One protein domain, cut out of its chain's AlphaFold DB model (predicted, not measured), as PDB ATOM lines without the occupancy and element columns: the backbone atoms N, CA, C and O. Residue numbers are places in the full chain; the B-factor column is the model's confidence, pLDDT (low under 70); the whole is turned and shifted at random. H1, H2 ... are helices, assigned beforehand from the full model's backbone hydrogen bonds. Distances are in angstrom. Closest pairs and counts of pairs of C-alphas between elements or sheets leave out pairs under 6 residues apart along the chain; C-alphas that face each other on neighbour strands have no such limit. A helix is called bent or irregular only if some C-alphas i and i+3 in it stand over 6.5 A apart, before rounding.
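Overview. This is residues 21 to 102 of the 372 residues of an uncharacterized protein of Tritrichomonas foetus (UniProt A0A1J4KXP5). One long helix, H1, makes the long axis of this domain, and H2 folds back from its far end to form a narrow V with it; H3 fits into the mouth of the V, between residues 26 to 33 of H1 and residues 58 to 62 of H2. H5 packs on another side of H1, away from H2 and H3, and H4 crosses near the other four helices without clearly touching any of them. The printed part has 82 residues with five named helices, H1 to H5 in that order along the chain, and no named strand; the class is all helix. The whole is compact, with a radius of gyration of the C-alphas of 12.0 A and spans of 39 by 26 by 19 A.

Along the chain. H1 is the longest helix, residues 21 to 43, and measures 34.3 A from C-alpha 21 at (-32.030, -24.495, 34.489) to C-alpha 43 at (-26.467, -41.149, 63.962). H2, residues 47 to 62, measures 24.4 A; it is irregular, but only just, for C-alphas 48 and 51 are 6.9 A apart, and its line is a rough one. H3 holds residues 67 to 75 and measures 12.3 A. H4 holds residues 78 to 89 and measures 16.7 A, beginning with C-alpha 78 at (-27.180, -49.030, 45.335). H5, residues 94 to 100, is 9.9 A long and ends with C-alpha 100 at (-19.128, -36.929, 40.923).

Arrangement. H1 touches H3 with its residues 26 to 33 alone, and the closest C-alphas, those of Ser 26 and Val 71, are 6.2 A apart. These two helices run the same way at a steep tilt of 49 degrees. H1 touches H5 with its residues 27 to 35 alone, closest at the C-alphas of Phe 31 and Pro 94, 5.7 A apart; they run opposite ways at a steep tilt of 60 degrees. H1 and H2 are close but not clearly touching, with the closest C-alphas, those of Glu 40 and Leu 53, 7.5 A apart; they run opposite ways at a tilt of 35.0 degrees, only just steep. H2 and H3 form a helical hairpin: they touch through residues 58 to 62 of H2 alone, run opposite ways at a shallow tilt of 20 degrees, and come closest at the C-alphas of Cys 61 and Cys 72, 5.4 A apart. H4 touches no helix but is near H1, H2, H3 and H5; its closest C-alphas to H5 are those of Ile 84 and Ile 97, 6.5 A apart, and it is about perpendicular to H3, at 74 degrees. H5 is apart from H2 and from H3. Of the three pairs that touch, one is at a shallow tilt, and the packing is mostly crossed, only just. In H3, H4 and H5 every O i to N i+4 pair is within hydrogen-bond range, as are 18 of 19 in H1 and 10 of 12 in H2.

Size, cuts and confidence. The two C-alphas farthest apart in the domain, those of Arg 21 and Gln 46, are 39.2 A apart, while those of Arg 21 and Gly 102, the first and last printed residues, are 15.0 A apart. The printed part, residues 21 to 102, has no cut. The four links, H1 to H2, H2 to H3, H3 to H4 and H4 to H5, are tight, with 3, 4, 2 and 4 residues between the helices. The mean pLDDT of the printed part is 95.0, and no printed residue is under 70.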
ATOM      1  N   ARG A  21     -31.075 -24.602  33.366       74.38
ATOM      2  CA  ARG A  21     -32.030 -24.495  34.489       74.38
ATOM      3  C   ARG A  21     -32.303 -25.847  35.137       74.38
ATOM      4  O   ARG A  21     -32.359 -25.928  36.366       74.38
ATOM      5  N   SER A  22     -32.443 -26.888  34.317       82.50
ATOM      6  CA  SER A  22     -32.652 -28.255  34.792       82.50
ATOM      7  C   SER A  22     -31.455 -28.745  35.615       82.50
ATOM      8  O   SER A  22     -31.636 -29.256  36.720       82.50
ATOM      9  N   SER A  23     -30.228 -28.466  35.154       86.06
ATOM     10  CA  SER A  23     -28.992 -28.847  35.856       86.06
ATOM     11  C   SER A  23     -28.921 -28.266  37.276       86.06
ATOM     12  O   SER A  23     -28.564 -28.957  38.233       86.06
ATOM     13  N   ARG A  24     -29.334 -27.003  37.450       88.25
ATOM     14  CA  ARG A  24     -29.289 -26.310  38.741       88.25
ATOM     15  C   ARG A  24     -30.276 -26.881  39.754       88.25
ATOM     16  O   ARG A  24     -29.925 -26.996  40.930       88.25
ATOM     17  N   ILE A  25     -31.489 -27.205  39.308       90.88
ATOM     18  CA  ILE A  25     -32.510 -27.835  40.154       90.88
ATOM     19  C   ILE A  25     -32.029 -29.229  40.551       90.88
ATOM     20  O   ILE A  25     -31.986 -29.540  41.739       90.88
ATOM     21  N   SER A  26     -31.554 -30.024  39.590       94.75
ATOM     22  CA  SER A  26     -31.042 -31.368  39.864       94.75
ATOM     23  C   SER A  26     -29.853 -31.373  40.828       94.75
ATOM     24  O   SER A  26     -29.824 -32.178  41.756       94.75
ATOM     25  N   HIS A  27     -28.908 -30.439  40.690       94.62
ATOM     26  CA  HIS A  27     -27.819 -30.297  41.657       94.62
ATOM     27  C   HIS A  27     -28.323 -29.961  43.063       94.62
ATOM     28  O   HIS A  27     -27.838 -30.519  44.044       94.62
ATOM     29  N   PHE A  28     -29.282 -29.040  43.173       94.69
ATOM     30  CA  PHE A  28     -29.836 -28.644  44.463       94.69
ATOM     31  C   PHE A  28     -30.543 -29.809  45.165       94.69
ATOM     32  O   PHE A  28     -30.336 -30.011  46.363       94.69
ATOM     33  N   GLU A  29     -31.323 -30.603  44.429       96.12
ATOM     34  CA  GLU A  29     -31.967 -31.795  44.981       96.12
ATOM     35  C   GLU A  29     -30.933 -32.832  45.417       96.12
ATOM     36  O   GLU A  29     -30.967 -33.255  46.573       96.12
ATOM     37  N   CYS A  30     -29.948 -33.154  44.566       97.56
ATOM     38  CA  CYS A  30     -28.847 -34.041  44.948       97.56
ATOM     39  C   CYS A  30     -28.167 -33.560  46.239       97.56
ATOM     40  O   CYS A  30     -27.970 -34.340  47.173       97.56
ATOM     41  N   PHE A  31     -27.851 -32.265  46.330       97.06
ATOM     42  CA  PHE A  31     -27.173 -31.689  47.488       97.06
ATOM     43  C   PHE A  31     -27.983 -31.882  48.774       97.06
ATOM     44  O   PHE A  31     -27.423 -32.235  49.814       97.06
ATOM     45  N   ASN A  32     -29.298 -31.669  48.718       96.75
ATOM     46  CA  ASN A  32     -30.172 -31.868  49.870       96.75
ATOM     47  C   ASN A  32     -30.238 -33.341  50.281       96.75
ATOM     48  O   ASN A  32     -30.114 -33.633  51.469       96.75
ATOM     49  N   ILE A  33     -30.360 -34.255  49.317       97.06
ATOM     50  CA  ILE A  33     -30.387 -35.702  49.562       97.06
ATOM     51  C   ILE A  33     -29.086 -36.156  50.231       97.06
ATOM     52  O   ILE A  33     -29.129 -36.782  51.289       97.06
ATOM     53  N   VAL A  34     -27.926 -35.771  49.688       97.81
ATOM     54  CA  VAL A  34     -26.615 -36.123  50.262       97.81
ATOM     55  C   VAL A  34     -26.472 -35.590  51.690       97.81
ATOM     56  O   VAL A  34     -25.935 -36.287  52.544       97.81
ATOM     57  N   ARG A  35     -26.998 -34.398  51.998       97.44
ATOM     58  CA  ARG A  35     -26.986 -33.856  53.370       97.44
ATOM     59  C   ARG A  35     -27.906 -34.590  54.338       97.44
ATOM     60  O   ARG A  35     -27.616 -34.613  55.533       97.44
ATOM     61  N   VAL A  36     -29.027 -35.126  53.860       96.06
ATOM     62  CA  VAL A  36     -29.891 -35.987  54.676       96.06
ATOM     63  C   VAL A  36     -29.158 -37.291  54.977       96.06
ATOM     64  O   VAL A  36     -29.049 -37.652  56.145       96.06
ATOM     65  N   ILE A  37     -28.560 -37.920  53.960       96.69
ATOM     66  CA  ILE A  37     -27.751 -39.137  54.118       96.69
ATOM     67  C   ILE A  37     -26.594 -38.901  55.097       96.69
ATOM     68  O   ILE A  37     -26.418 -39.680  56.024       96.69
ATOM     69  N   GLU A  38     -25.845 -37.805  54.943       97.00
ATOM     70  CA  GLU A  38     -24.753 -37.420  55.849       97.00
ATOM     71  C   GLU A  38     -25.222 -37.323  57.304       97.00
ATOM     72  O   GLU A  38     -24.567 -37.855  58.198       97.00
ATOM     73  N   ARG A  39     -26.368 -36.680  57.552       96.56
ATOM     74  CA  ARG A  39     -26.919 -36.538  58.905       96.56
ATOM     75  C   ARG A  39     -27.339 -37.879  59.493       96.56
ATOM     76  O   ARG A  39     -27.048 -38.146  60.650       96.56
ATOM     77  N   GLU A  40     -28.027 -38.709  58.721       95.88
ATOM     78  CA  GLU A  40     -28.484 -40.014  59.201       95.88
ATOM     79  C   GLU A  40     -27.293 -40.947  59.462       95.88
ATOM     80  O   GLU A  40     -27.247 -41.605  60.496       95.88
ATOM     81  N   LEU A  41     -26.268 -40.923  58.605       95.19
ATOM     82  CA  LEU A  41     -25.029 -41.675  58.819       95.19
ATOM     83  C   LEU A  41     -24.272 -41.236  60.078       95.19
ATOM     84  O   LEU A  41     -23.634 -42.073  60.703       95.19
ATOM     85  N   GLN A  42     -24.357 -39.966  60.486       94.00
ATOM     86  CA  GLN A  42     -23.770 -39.502  61.754       94.00
ATOM     87  C   GLN A  42     -24.458 -40.096  62.990       94.00
ATOM     88  O   GLN A  42     -23.844 -40.152  64.051       94.00
ATOM     89  N   HIS A  43     -25.719 -40.517  62.872       93.19
ATOM     90  CA  HIS A  43     -26.467 -41.149  63.962       93.19
ATOM     91  C   HIS A  43     -26.344 -42.678  63.967       93.19
ATOM     92  O   HIS A  43     -26.668 -43.321  64.965       93.19
ATOM     93  N   ILE A  44     -25.867 -43.263  62.870       93.38
ATOM     94  CA  ILE A  44     -25.701 -44.705  62.724       93.38
ATOM     95  C   ILE A  44     -24.325 -45.110  63.260       93.38
ATOM     96  O   ILE A  44     -23.302 -44.957  62.598       93.38
ATOM     97  N   ASN A  45     -24.308 -45.685  64.463       87.00
ATOM     98  CA  ASN A  45     -23.083 -46.215  65.075       87.00
ATOM     99  C   ASN A  45     -22.681 -47.596  64.522       87.00
ATOM    100  O   ASN A  45     -21.563 -48.048  64.753       87.00
ATOM    101  N   GLN A  46     -23.587 -48.287  63.819       87.88
ATOM    102  CA  GLN A  46     -23.387 -49.655  63.332       87.88
ATOM    103  C   GLN A  46     -23.648 -49.760  61.828       87.88
ATOM    104  O   GLN A  46     -24.710 -49.374  61.342       87.88
ATOM    105  N   SER A  47     -22.718 -50.370  61.089       88.88
ATOM    106  CA  SER A  47     -22.845 -50.601  59.641       88.88
ATOM    107  C   SER A  47     -24.085 -51.417  59.253       88.88
ATOM    108  O   SER A  47     -24.584 -51.270  58.140       88.88
ATOM    109  N   SER A  48     -24.630 -52.217  60.173       92.62
ATOM    110  CA  SER A  48     -25.848 -53.014  59.984       92.62
ATOM    111  C   SER A  48     -27.112 -52.186  59.722       92.62
ATOM    112  O   SER A  48     -28.066 -52.712  59.160       92.62
ATOM    113  N   GLN A  49     -27.139 -50.895  60.077       93.88
ATOM    114  CA  GLN A  49     -28.309 -50.026  59.863       93.88
ATOM    115  C   GLN A  49     -28.296 -49.326  58.494       93.88
ATOM    116  O   GLN A  49     -29.270 -48.674  58.117       93.88
ATOM    117  N   ILE A  50     -27.213 -49.469  57.722       93.81
ATOM    118  CA  ILE A  50     -27.081 -48.879  56.384       93.81
ATOM    119  C   ILE A  50     -28.193 -49.341  55.422       93.81
ATOM    120  O   ILE A  50     -28.775 -48.478  54.759       93.81
ATOM    121  N   PRO A  51     -28.542 -50.643  55.341       96.06
ATOM    122  CA  PRO A  51     -29.650 -51.096  54.503       96.06
ATOM    123  C   PRO A  51     -30.986 -50.460  54.902       96.06
ATOM    124  O   PRO A  51     -31.727 -50.007  54.037       96.06
ATOM    125  N   ALA A  52     -31.255 -50.332  56.207       96.19
ATOM    126  CA  ALA A  52     -32.473 -49.698  56.709       96.19
ATOM    127  C   ALA A  52     -32.543 -48.207  56.338       96.19
ATOM    128  O   ALA A  52     -33.594 -47.719  55.918       96.19
ATOM    129  N   LEU A  53     -31.417 -47.488  56.419       96.38
ATOM    130  CA  LEU A  53     -31.335 -46.105  55.948       96.38
ATOM    131  C   LEU A  53     -31.630 -46.006  54.447       96.38
ATOM    132  O   LEU A  53     -32.357 -45.109  54.025       96.38
ATOM    133  N   ARG A  54     -31.092 -46.920  53.635       96.56
ATOM    134  CA  ARG A  54     -31.357 -46.933  52.194       96.56
ATOM    135  C   ARG A  54     -32.845 -47.138  51.903       96.56
ATOM    136  O   ARG A  54     -33.391 -46.389  51.098       96.56
ATOM    137  N   THR A  55     -33.508 -48.064  52.595       97.25
ATOM    138  CA  THR A  55     -34.961 -48.270  52.470       97.25
ATOM    139  C   THR A  55     -35.740 -47.013  52.860       97.25
ATOM    140  O   THR A  55     -36.561 -46.540  52.079       97.25
ATOM    141  N   LYS A  56     -35.404 -46.383  53.994       96.81
ATOM    142  CA  LYS A  56     -36.005 -45.110  54.437       96.81
ATOM    143  C   LYS A  56     -35.840 -43.998  53.392       96.81
ATOM    144  O   LYS A  56     -36.757 -43.210  53.166       96.81
ATOM    145  N   MET A  57     -34.676 -43.924  52.746       96.94
ATOM    146  CA  MET A  57     -34.416 -42.958  51.677       96.94
ATOM    147  C   MET A  57     -35.214 -43.271  50.405       96.94
ATOM    148  O   MET A  57     -35.728 -42.341  49.786       96.94
ATOM    149  N   ALA A  58     -35.362 -44.545  50.033       96.50
ATOM    150  CA  ALA A  58     -36.186 -44.958  48.897       96.50
ATOM    151  C   ALA A  58     -37.669 -44.606  49.116       96.50
ATOM    152  O   ALA A  58     -38.282 -43.970  48.262       96.50
ATOM    153  N   GLU A  59     -38.216 -44.899  50.298       96.69
ATOM    154  CA  GLU A  59     -39.578 -44.503  50.683       96.69
ATOM    155  C   GLU A  59     -39.772 -42.982  50.668       96.69
ATOM    156  O   GLU A  59     -40.838 -42.480  50.310       96.69
ATOM    157  N   HIS A  60     -38.745 -42.221  51.060       95.88
ATOM    158  CA  HIS A  60     -38.783 -40.766  50.972       95.88
ATOM    159  C   HIS A  60     -38.832 -40.285  49.515       95.88
ATOM    160  O   HIS A  60     -39.577 -39.351  49.222       95.88
ATOM    161  N   CYS A  61     -38.093 -40.929  48.605       96.75
ATOM    162  CA  CYS A  61     -38.119 -40.598  47.180       96.75
ATOM    163  C   CYS A  61     -39.492 -40.843  46.542       96.75
ATOM    164  O   CYS A  61     -39.910 -40.043  45.710       96.75
ATOM    165  N   GLU A  62     -40.215 -41.889  46.952       97.75
ATOM    166  CA  GLU A  62     -41.548 -42.198  46.413       97.75
ATOM    167  C   GLU A  62     -42.597 -41.122  46.715       97.75
ATOM    168  O   GLU A  62     -43.536 -40.949  45.941       97.75
ATOM    169  N   LYS A  63     -42.410 -40.357  47.798       97.19
ATOM    170  CA  LYS A  63     -43.288 -39.243  48.197       97.19
ATOM    171  C   LYS A  63     -43.018 -37.946  47.429       97.19
ATOM    172  O   LYS A  63     -43.732 -36.966  47.626       97.19
ATOM    173  N   LEU A  64     -41.954 -37.895  46.631       95.50
ATOM    174  CA  LEU A  64     -41.619 -36.736  45.809       95.50
ATOM    175  C   LEU A  64     -42.286 -36.854  44.438       95.50
ATOM    176  O   LEU A  64     -42.574 -37.949  43.967       95.50
ATOM    177  N   GLU A  65     -42.477 -35.724  43.760       96.81
ATOM    178  CA  GLU A  65     -43.083 -35.671  42.426       96.81
ATOM    179  C   GLU A  65     -42.137 -35.026  41.398       96.81
ATOM    180  O   GLU A  65     -41.248 -34.233  41.738       96.81
ATOM    181  N   GLY A  66     -42.333 -35.379  40.123       94.81
ATOM    182  CA  GLY A  66     -41.614 -34.824  38.972       94.81
ATOM    183  C   GLY A  66     -40.092 -34.997  39.033       94.81
ATOM    184  O   GLY A  66     -39.575 -35.991  39.537       94.81
ATOM    185  N   GLN A  67     -39.359 -33.978  38.574       93.12
ATOM    186  CA  GLN A  67     -37.889 -33.989  38.494       93.12
ATOM    187  C   GLN A  67     -37.198 -34.291  39.838       93.12
ATOM    188  O   GLN A  67     -36.090 -34.829  39.865       93.12
ATOM    189  N   ARG A  68     -37.832 -33.953  40.970       94.81
ATOM    190  CA  ARG A  68     -37.270 -34.209  42.305       94.81
ATOM    191  C   ARG A  68     -37.240 -35.707  42.609       94.81
ATOM    192  O   ARG A  68     -36.237 -36.190  43.134       94.81
ATOM    193  N   LYS A  69     -38.295 -36.439  42.227       96.81
ATOM    194  CA  LYS A  69     -38.366 -37.903  42.332       96.81
ATOM    195  C   LYS A  69     -37.286 -38.564  41.482       96.81
ATOM    196  O   LYS A  69     -36.560 -39.420  41.982       96.81
ATOM    197  N   ASP A  70     -37.112 -38.112  40.243       96.62
ATOM    198  CA  ASP A  70     -36.121 -38.676  39.316       96.62
ATOM    199  C   ASP A  70     -34.686 -38.516  39.825       96.62
ATOM    200  O   ASP A  70     -33.873 -39.434  39.745       96.62
ATOM    201  N   VAL A  71     -34.354 -37.345  40.376       96.94
ATOM    202  CA  VAL A  71     -33.031 -37.112  40.974       96.94
ATOM    203  C   VAL A  71     -32.874 -37.947  42.242       96.94
ATOM    204  O   VAL A  71     -31.826 -38.560  42.434       96.94
ATOM    205  N   CYS A  72     -33.906 -38.010  43.087       97.88
ATOM    206  CA  CYS A  72     -33.871 -38.779  44.327       97.88
ATOM    207  C   CYS A  72     -33.616 -40.259  44.070       97.88
ATOM    208  O   CYS A  72     -32.637 -40.794  44.581       97.88
ATOM    209  N   THR A  73     -34.428 -40.883  43.219       97.94
ATOM    210  CA  THR A  73     -34.317 -42.303  42.857       97.94
ATOM    211  C   THR A  73     -32.952 -42.645  42.260       97.94
ATOM    212  O   THR A  73     -32.350 -43.642  42.644       97.94
ATOM    213  N   LYS A  74     -32.400 -41.791  41.387       97.62
ATOM    214  CA  LYS A  74     -31.050 -41.977  40.830       97.62
ATOM    215  C   LYS A  74     -29.952 -41.875  41.891       97.62
ATOM    216  O   LYS A  74     -29.046 -42.707  41.913       97.62
ATOM    217  N   VAL A  75     -30.022 -40.877  42.774       97.62
ATOM    218  CA  VAL A  75     -29.035 -40.657  43.850       97.62
ATOM    219  C   VAL A  75     -29.096 -41.765  44.912       97.62
ATOM    220  O   VAL A  75     -28.069 -42.086  45.507       97.62
ATOM    221  N   THR A  76     -30.263 -42.380  45.130       97.25
ATOM    222  CA  THR A  76     -30.476 -43.457  46.117       97.25
ATOM    223  C   THR A  76     -30.337 -44.876  45.548       97.25
ATOM    224  O   THR A  76     -30.607 -45.851  46.255       97.25
ATOM    225  N   THR A  77     -29.853 -45.019  44.309       97.56
ATOM    226  CA  THR A  77     -29.425 -46.318  43.754       97.56
ATOM    227  C   THR A  77     -28.316 -46.952  44.597       97.56
ATOM    228  O   THR A  77     -27.550 -46.245  45.248       97.56
ATOM    229  N   GLU A  78     -28.197 -48.283  44.573       96.31
ATOM    230  CA  GLU A  78     -27.180 -49.030  45.335       96.31
ATOM    231  C   GLU A  78     -25.768 -48.481  45.135       96.31
ATOM    232  O   GLU A  78     -25.062 -48.151  46.088       96.31
ATOM    233  N   GLU A  79     -25.397 -48.333  43.866       97.56
ATOM    234  CA  GLU A  79     -24.068 -47.920  43.442       97.56
ATOM    235  C   GLU A  79     -23.778 -46.471  43.836       97.56
ATOM    236  O   GLU A  79     -22.709 -46.160  44.364       97.56
ATOM    237  N   SER A  80     -24.739 -45.568  43.612       97.50
ATOM    238  CA  SER A  80     -24.586 -44.157  43.972       97.50
ATOM    239  C   SER A  80     -24.531 -43.983  45.483       97.50
ATOM    240  O   SER A  80     -23.701 -43.228  45.983       97.50
ATOM    241  N   PHE A  81     -25.359 -44.720  46.224       97.25
ATOM    242  CA  PHE A  81     -25.385 -44.680  47.680       97.25
ATOM    243  C   PHE A  81     -24.061 -45.165  48.283       97.25
ATOM    244  O   PHE A  81     -23.521 -44.505  49.171       97.25
ATOM    245  N   ALA A  82     -23.482 -46.248  47.754       97.19
ATOM    246  CA  ALA A  82     -22.158 -46.724  48.155       97.19
ATOM    247  C   ALA A  82     -21.063 -45.669  47.900       97.19
ATOM    248  O   ALA A  82     -20.272 -45.371  48.799       97.19
ATOM    249  N   LYS A  83     -21.068 -45.017  46.727       97.88
ATOM    250  CA  LYS A  83     -20.144 -43.907  46.411       97.88
ATOM    251  C   LYS A  83     -20.310 -42.727  47.368       97.88
ATOM    252  O   LYS A  83     -19.322 -42.170  47.842       97.88
ATOM    253  N   ILE A  84     -21.550 -42.344  47.687       97.56
ATOM    254  CA  ILE A  84     -21.840 -41.275  48.656       97.56
ATOM    255  C   ILE A  84     -21.223 -41.619  50.011       97.56
ATOM    256  O   ILE A  84     -20.547 -40.778  50.600       97.56
ATOM    257  N   GLN A  85     -21.412 -42.848  50.492       96.69
ATOM    258  CA  GLN A  85     -20.826 -43.293  51.755       96.69
ATOM    259  C   GLN A  85     -19.303 -43.223  51.745       96.69
ATOM    260  O   GLN A  85     -18.711 -42.730  52.704       96.69
ATOM    261  N   GLU A  86     -18.665 -43.693  50.677       97.19
ATOM    262  CA  GLU A  86     -17.213 -43.640  50.537       97.19
ATOM    263  C   GLU A  86     -16.697 -42.195  50.569       97.19
ATOM    264  O   GLU A  86     -15.794 -41.866  51.342       97.19
ATOM    265  N   TYR A  87     -17.317 -41.292  49.808       97.81
ATOM    266  CA  TYR A  87     -16.925 -39.886  49.803       97.81
ATOM    267  C   TYR A  87     -17.170 -39.190  51.144       97.81
ATOM    268  O   TYR A  87     -16.357 -38.357  51.555       97.81
ATOM    269  N   LEU A  88     -18.251 -39.526  51.849       96.25
ATOM    270  CA  LEU A  88     -18.514 -38.994  53.186       96.25
ATOM    271  C   LEU A  88     -17.498 -39.508  54.214       96.25
ATOM    272  O   LEU A  88     -17.041 -38.722  55.043       96.25
ATOM    273  N   LYS A  89     -17.056 -40.772  54.120       95.44
ATOM    274  CA  LYS A  89     -15.941 -41.302  54.932       95.44
ATOM    275  C   LYS A  89     -14.641 -40.534  54.683       95.44
ATOM    276  O   LYS A  89     -13.892 -40.276  55.617       95.44
ATOM    277  N   GLN A  90     -14.404 -40.101  53.445       96.19
ATOM    278  CA  GLN A  90     -13.281 -39.231  53.072       96.19
ATOM    279  C   GLN A  90     -13.505 -37.743  53.422       96.19
ATOM    280  O   GLN A  90     -12.733 -36.887  52.978       96.19
ATOM    281  N   LEU A  91     -14.562 -37.406  54.174       93.31
ATOM    282  CA  LEU A  91     -14.941 -36.041  54.559       93.31
ATOM    283  C   LEU A  91     -15.119 -35.091  53.361       93.31
ATOM    284  O   LEU A  91     -14.877 -33.881  53.454       93.31
ATOM    285  N   LYS A  92     -15.531 -35.620  52.204       94.50
ATOM    286  CA  LYS A  92     -15.824 -34.795  51.030       94.50
ATOM    287  C   LYS A  92     -17.132 -34.041  51.235       94.50
ATOM    288  O   LYS A  92     -18.078 -34.514  51.857       94.50
ATOM    289  N   ARG A  93     -17.195 -32.837  50.667       92.69
ATOM    290  CA  ARG A  93     -18.378 -31.976  50.767       92.69
ATOM    291  C   ARG A  93     -19.508 -32.474  49.854       92.69
ATOM    292  O   ARG A  93     -19.210 -32.887  48.734       92.69
ATOM    293  N   PRO A  94     -20.787 -32.291  50.231       96.00
ATOM    294  CA  PRO A  94     -21.926 -32.662  49.387       96.00
ATOM    295  C   PRO A  94     -21.896 -32.065  47.969       96.00
ATOM    296  O   PRO A  94     -22.251 -32.747  47.015       96.00
ATOM    297  N   ASP A  95     -21.404 -30.826  47.806       92.31
ATOM    298  CA  ASP A  95     -21.233 -30.199  46.481       92.31
ATOM    299  C   ASP A  95     -20.335 -31.048  45.549       92.31
ATOM    300  O   ASP A  95     -20.639 -31.232  44.369       92.31
ATOM    301  N   PHE A  96     -19.226 -31.572  46.090       92.19
ATOM    302  CA  PHE A  96     -18.278 -32.411  45.355       92.19
ATOM    303  C   PHE A  96     -18.912 -33.756  45.003       92.19
ATOM    304  O   PHE A  96     -18.847 -34.177  43.854       92.19
ATOM    305  N   ILE A  97     -19.581 -34.384  45.974       96.25
ATOM    306  CA  ILE A  97     -20.260 -35.671  45.794       96.25
ATOM    307  C   ILE A  97     -21.284 -35.580  44.661       96.25
ATOM    308  O   ILE A  97     -21.248 -36.387  43.740       96.25
ATOM    309  N   CYS A  98     -22.135 -34.552  44.660       96.69
ATOM    310  CA  CYS A  98     -23.115 -34.366  43.592       96.69
ATOM    311  C   CYS A  98     -22.481 -34.175  42.219       96.69
ATOM    312  O   CYS A  98     -22.990 -34.702  41.236       96.69
ATOM    313  N   THR A  99     -21.336 -33.496  42.151       93.38
ATOM    314  CA  THR A  99     -20.589 -33.355  40.896       93.38
ATOM    315  C   THR A  99     -20.093 -34.713  40.388       93.38
ATOM    316  O   THR A  99     -20.261 -35.010  39.210       93.38
ATOM    317  N   GLN A 100     -19.570 -35.569  41.274       95.75
ATOM    318  CA  GLN A 100     -19.128 -36.929  40.923       95.75
ATOM    319  C   GLN A 100     -20.284 -37.855  40.513       95.75
ATOM    320  O   GLN A 100     -20.091 -38.778  39.730       95.75
ATOM    321  N   LEU A 101     -21.496 -37.596  41.006       96.25
ATOM    322  CA  LEU A 101     -22.709 -38.333  40.637       96.25
ATOM    323  C   LEU A 101     -23.368 -37.835  39.338       96.25
ATOM    324  O   LEU A 101     -24.470 -38.267  39.014       96.25
ATOM    325  N   GLY A 102     -22.739 -36.912  38.602       94.69
ATOM    326  CA  GLY A 102     -23.302 -36.365  37.362       94.69
ATOM    327  C   GLY A 102     -24.340 -35.260  37.577       94.69
ATOM    328  O   GLY A 102     -25.036 -34.873  36.643       94.69
TER     329      GLY A 102